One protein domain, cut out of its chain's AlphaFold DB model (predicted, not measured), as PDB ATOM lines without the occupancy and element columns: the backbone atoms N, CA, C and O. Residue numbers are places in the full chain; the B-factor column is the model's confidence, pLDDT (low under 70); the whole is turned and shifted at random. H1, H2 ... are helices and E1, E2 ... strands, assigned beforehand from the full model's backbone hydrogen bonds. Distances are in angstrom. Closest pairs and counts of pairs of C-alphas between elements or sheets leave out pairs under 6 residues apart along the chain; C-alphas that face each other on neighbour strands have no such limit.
ATOM      1  N   LYS A  85      58.274  43.170 153.443       64.25
ATOM      2  CA  LYS A  85      59.595  42.702 152.959       64.25
ATOM      3  C   LYS A  85      60.015  43.317 151.611       64.25
ATOM      4  O   LYS A  85      61.189  43.579 151.396       64.25
ATOM      5  N   GLN A  86      59.052  43.613 150.739       61.03
ATOM      6  CA  GLN A  86      59.254  44.229 149.419       61.03
ATOM      7  C   GLN A  86      59.754  45.688 149.465       61.03
ATOM      8  O   GLN A  86      60.303  46.181 148.480       61.03
ATOM      9  N   PHE A  87      59.588  46.376 150.598       59.19
ATOM     10  CA  PHE A  87      60.001  47.767 150.819       59.19
ATOM     11  C   PHE A  87      61.208  47.888 151.753       59.19
ATOM     12  O   PHE A  87      61.710  48.992 151.940       59.19
ATOM     13  N   LEU A  88      61.698  46.776 152.318       58.16
ATOM     14  CA  LEU A  88      62.821  46.790 153.262       58.16
ATOM     15  C   LEU A  88      64.108  47.368 152.638       58.16
ATOM     16  O   LEU A  88      64.918  47.940 153.355       58.16
ATOM     17  N   ASN A  89      64.240  47.284 151.307       58.31
ATOM     18  CA  ASN A  89      65.417  47.725 150.547       58.31
ATOM     19  C   ASN A  89      65.099  48.797 149.482       58.31
ATOM     20  O   ASN A  89      65.947  49.111 148.650       58.31
ATOM     21  N   ARG A  90      63.871  49.340 149.454       61.16
ATOM     22  CA  ARG A  90      63.442  50.347 148.463       61.16
ATOM     23  C   ARG A  90      63.018  51.625 149.174       61.16
ATOM     24  O   ARG A  90      61.861  51.804 149.535       61.16
ATOM     25  N   THR A  91      63.982  52.520 149.360       64.38
ATOM     26  CA  THR A  91      63.771  53.861 149.929       64.38
ATOM     27  C   THR A  91      63.073  54.814 148.955       64.38
ATOM     28  O   THR A  91      62.531  55.833 149.378       64.38
ATOM     29  N   VAL A  92      63.037  54.474 147.662       71.62
ATOM     30  CA  VAL A  92      62.471  55.292 146.584       71.62
ATOM     31  C   VAL A  92      61.544  54.441 145.717       71.62
ATOM     32  O   VAL A  92      61.918  53.355 145.275       71.62
ATOM     33  N   LEU A  93      60.335  54.944 145.470       74.19
ATOM     34  CA  LEU A  93      59.351  54.363 144.560       74.19
ATOM     35  C   LEU A  93      59.183  55.238 143.323       74.19
ATOM     36  O   LEU A  93      59.334  56.453 143.397       74.19
ATOM     37  N   THR A  94      58.809  54.631 142.202       79.88
ATOM     38  CA  THR A  94      58.410  55.376 141.007       79.88
ATOM     39  C   THR A  94      56.889  55.460 140.959       79.88
ATOM     40  O   THR A  94      56.224  54.435 140.834       79.88
ATOM     41  N   VAL A  95      56.336  56.668 141.059       77.94
ATOM     42  CA  VAL A  95      54.895  56.941 140.942       77.94
ATOM     43  C   VAL A  95      54.701  57.907 139.778       77.94
ATOM     44  O   VAL A  95      55.310  58.974 139.766       77.94
ATOM     45  N   ALA A  96      53.897  57.522 138.780       82.25
ATOM     46  CA  ALA A  96      53.675  58.312 137.559       82.25
ATOM     47  C   ALA A  96      54.988  58.778 136.883       82.25
ATOM     48  O   ALA A  96      55.144  59.939 136.516       82.25
ATOM     49  N   GLY A  97      55.979  57.883 136.798       87.31
ATOM     50  CA  GLY A  97      57.293  58.173 136.205       87.31
ATOM     51  C   GLY A  97      58.248  58.997 137.080       87.31
ATOM     52  O   GLY A  97      59.416  59.137 136.728       87.31
ATOM     53  N   LYS A  98      57.810  59.500 138.242       85.50
ATOM     54  CA  LYS A  98      58.646  60.289 139.162       85.50
ATOM     55  C   LYS A  98      59.142  59.450 140.332       85.50
ATOM     56  O   LYS A  98      58.396  58.651 140.894       85.50
ATOM     57  N   ARG A  99      60.398  59.666 140.732       84.75
ATOM     58  CA  ARG A  99      60.999  59.057 141.927       84.75
ATOM     59  C   ARG A  99      60.541  59.800 143.182       84.75
ATOM     60  O   ARG A  99      60.841  60.978 143.343       84.75
ATOM     61  N   VAL A 100      59.826  59.109 144.062       83.81
ATOM     62  CA  VAL A 100      59.262  59.640 145.308       83.81
ATOM     63  C   VAL A 100      59.783  58.806 146.484       83.81
ATOM     64  O   VAL A 100      59.768  57.574 146.401       83.81
ATOM     65  N   PRO A 101      60.257  59.424 147.581       82.31
ATOM     66  CA  PRO A 101      60.701  58.683 148.756       82.31
ATOM     67  C   PRO A 101      59.537  57.917 149.390       82.31
ATOM     68  O   PRO A 101      58.414  58.420 149.487       82.31
ATOM     69  N   PHE A 102      59.805  56.699 149.852       79.81
ATOM     70  CA  PHE A 102      58.788  55.900 150.521       79.81
ATOM     71  C   PHE A 102      58.519  56.445 151.926       79.81
ATOM     72  O   PHE A 102      59.370  56.383 152.812       79.81
ATOM     73  N   THR A 103      57.323  56.996 152.137       82.25
ATOM     74  CA  THR A 103      56.963  57.636 153.408       82.25
ATOM     75  C   THR A 103      56.222  56.691 154.353       82.25
ATOM     76  O   THR A 103      55.586  55.708 153.961       82.25
ATOM     77  N   ARG A 104      56.225  57.037 155.645       77.62
ATOM     78  CA  ARG A 104      55.488  56.309 156.690       77.62
ATOM     79  C   ARG A 104      53.980  56.223 156.416       77.62
ATOM     80  O   ARG A 104      53.356  55.219 156.767       77.62
ATOM     81  N   CYS A 105      53.398  57.246 155.791       79.88
ATOM     82  CA  CYS A 105      51.982  57.273 155.419       79.88
ATOM     83  C   CYS A 105      51.671  56.238 154.331       79.88
ATOM     84  O   CYS A 105      50.715  55.478 154.470       79.88
ATOM     85  N   MET A 106      52.534  56.115 153.318       82.50
ATOM     86  CA  MET A 106      52.403  55.094 152.269       82.50
ATOM     87  C   MET A 106      52.516  53.680 152.842       82.50
ATOM     88  O   MET A 106      51.701  52.815 152.528       82.50
ATOM     89  N   ALA A 107      53.449  53.458 153.771       78.38
ATOM     90  CA  ALA A 107      53.562  52.183 154.477       78.38
ATOM     91  C   ALA A 107      52.298  51.827 155.281       78.38
ATOM     92  O   ALA A 107      52.014  50.651 155.505       78.38
ATOM     93  N   LYS A 108      51.547  52.819 155.775       83.06
ATOM     94  CA  LYS A 108      50.272  52.587 156.473       83.06
ATOM     95  C   LYS A 108      49.183  52.135 155.495       83.06
ATOM     96  O   LYS A 108      48.529  51.140 155.775       83.06
ATOM     97  N   VAL A 109      49.050  52.807 154.351       80.88
ATOM     98  CA  VAL A 109      48.060  52.469 153.311       80.88
ATOM     99  C   VAL A 109      48.349  51.108 152.670       80.88
ATOM    100  O   VAL A 109      47.447  50.297 152.501       80.88
ATOM    101  N   ALA A 110      49.617  50.800 152.386       77.94
ATOM    102  CA  ALA A 110      49.993  49.499 151.829       77.94
ATOM    103  C   ALA A 110      49.598  48.335 152.756       77.94
ATOM    104  O   ALA A 110      49.218  47.267 152.293       77.94
ATOM    105  N   ARG A 111      49.633  48.543 154.079       71.31
ATOM    106  CA  ARG A 111      49.239  47.520 155.058       71.31
ATOM    107  C   ARG A 111      47.742  47.250 155.094       71.31
ATOM    108  O   ARG A 111      47.376  46.106 155.314       71.31
ATOM    109  N   SER A 112      46.892  48.250 154.862       76.88
ATOM    110  CA  SER A 112      45.441  48.020 154.796       76.88
ATOM    111  C   SER A 112      45.012  47.265 153.536       76.88
ATOM    112  O   SER A 112      43.918  46.722 153.506       76.88
ATOM    113  N   GLN A 113      45.860  47.226 152.503       77.31
ATOM    114  CA  GLN A 113      45.600  46.482 151.266       77.31
ATOM    115  C   GLN A 113      46.069  45.019 151.335       77.31
ATOM    116  O   GLN A 113      45.616  44.188 150.553       77.31
ATOM    117  N   ILE A 114      46.975  44.688 152.258       77.44
ATOM    118  CA  ILE A 114      47.473  43.322 152.436       77.44
ATOM    119  C   ILE A 114      46.485  42.569 153.328       77.44
ATOM    120  O   ILE A 114      46.260  42.959 154.474       77.44
ATOM    121  N   LYS A 115      45.913  41.472 152.816       79.06
ATOM    122  CA  LYS A 115      45.086  40.576 153.635       79.06
ATOM    123  C   LYS A 115      45.932  40.053 154.806       79.06
ATOM    124  O   LYS A 115      47.057  39.604 154.563       79.06
ATOM    125  N   PRO A 116      45.437  40.123 156.055       76.44
ATOM    126  CA  PRO A 116      46.158  39.566 157.188       76.44
ATOM    127  C   PRO A 116      46.398  38.073 156.949       76.44
ATOM    128  O   PRO A 116      45.546  37.379 156.391       76.44
ATOM    129  N   LEU A 117      47.584  37.593 157.328       76.81
ATOM    130  CA  LEU A 117      47.855  36.160 157.323       76.81
ATOM    131  C   LEU A 117      46.898  35.479 158.309       76.81
ATOM    132  O   LEU A 117      46.637  36.064 159.367       76.81
ATOM    133  N   PRO A 118      46.391  34.278 157.979       79.06
ATOM    134  CA  PRO A 118      45.509  33.555 158.877       79.06
ATOM    135  C   PRO A 118      46.219  33.316 160.206       79.06
ATOM    136  O   PRO A 118      47.423  33.039 160.252       79.06
ATOM    137  N   THR A 119      45.479  33.471 161.297       79.44
ATOM    138  CA  THR A 119      46.026  33.189 162.627       79.44
ATOM    139  C   THR A 119      46.266  31.686 162.791       79.44
ATOM    140  O   THR A 119      45.663  30.872 162.098       79.44
ATOM    141  N   ILE A 120      47.134  31.292 163.730       79.56
ATOM    142  CA  ILE A 120      47.418  29.869 164.012       79.56
ATOM    143  C   ILE A 120      46.120  29.101 164.316       79.56
ATOM    144  O   ILE A 120      45.951  27.966 163.885       79.56
ATOM    145  N   VAL A 121      45.165  29.753 164.988       80.88
ATOM    146  CA  VAL A 121      43.838  29.195 165.281       80.88
ATOM    147  C   VAL A 121      43.041  28.943 163.993       80.88
ATOM    148  O   VAL A 121      42.489  27.863 163.815       80.88
ATOM    149  N   GLU A 122      43.032  29.900 163.059       75.12
ATOM    150  CA  GLU A 122      42.367  29.761 161.752       75.12
ATOM    151  C   GLU A 122      43.051  28.758 160.816       75.12
ATOM    152  O   GLU A 122      42.399  28.202 159.934       75.12
ATOM    153  N   MET A 123      44.362  28.553 160.965       80.12
ATOM    154  CA  MET A 123      45.097  27.523 160.228       80.12
ATOM    155  C   MET A 123      44.746  26.122 160.737       80.12
ATOM    156  O   MET A 123      44.535  25.223 159.927       80.12
ATOM    157  N   ASN A 124      44.624  25.951 162.056       78.75
ATOM    158  CA  ASN A 124      44.307  24.662 162.673       78.75
ATOM    159  C   ASN A 124      42.844  24.238 162.472       78.75
ATOM    160  O   ASN A 124      42.568  23.050 162.456       78.75
ATOM    161  N   ALA A 125      41.916  25.180 162.280       72.50
ATOM    162  CA  ALA A 125      40.495  24.887 162.046       72.50
ATOM    163  C   ALA A 125      40.168  24.371 160.624       72.50
ATOM    164  O   ALA A 125      39.003  24.135 160.313       72.50
ATOM    165  N   ARG A 126      41.165  24.260 159.734       64.56
ATOM    166  CA  ARG A 126      41.005  23.757 158.353       64.56
ATOM    167  C   ARG A 126      41.477  22.308 158.172       64.56
ATOM    168  O   ARG A 126      41.441  21.817 157.046       64.56
ATOM    169  N   HIS A 127      41.938  21.677 159.248       51.84
ATOM    170  CA  HIS A 127      42.333  20.271 159.330       51.84
ATOM    171  C   HIS A 127      41.346  19.517 160.217       51.84
ATOM    172  O   HIS A 127      41.138  18.319 159.933       51.84
TER     173      HIS A 127
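AT A GLANCE: This is residues 85 to 127 of the 127 residues of an uncharacterized protein of Thraustotheca clavata (UniProt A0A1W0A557). A small hairpin of strands, E1 and E2, lies at one end, and the chain runs from it through helix H1 into a free tail that holds the short helix H2 and makes much of the length. Residues 108 to 127 stick out. The printed part has 43 residues, with E1, E2, H1 and H2 in that order, an antiparallel sheet E1 - E2 and a mixed class. It is extended, with a radius of gyration of the C-alphas of 15.5 A and spans of 47 by 18 by 17 A.

HOW THE PARTS SIT: E1, residues 92 to 95, and E2, residues 98 to 101, form a hairpin at 140 degrees; N 93 and O 100 are within hydrogen-bond range at 2.8 A. H1, residues 104 to 113, is apart from E1. H2, residues 120 to 124, is apart from E1, E2 and H1. In H1 and H2 every O i to N i+4 pair is within hydrogen-bond range.

IN THESE COORDINATES: E1 begins at C-alpha 92 (62.471, 55.292, 146.584). H1 measures 15.0 A, E2 9.9 A, E1 9.6 A and H2 6.2 A, ending at C-alpha 124 (44.307, 24.662, 162.673).

THE WHOLE: The farthest C-alphas, Lys 98 and His 127, are 47.7 A apart. The printed part has no cut and no long link. Residues 85 to 91 and 126 to 127 have pLDDT under 70.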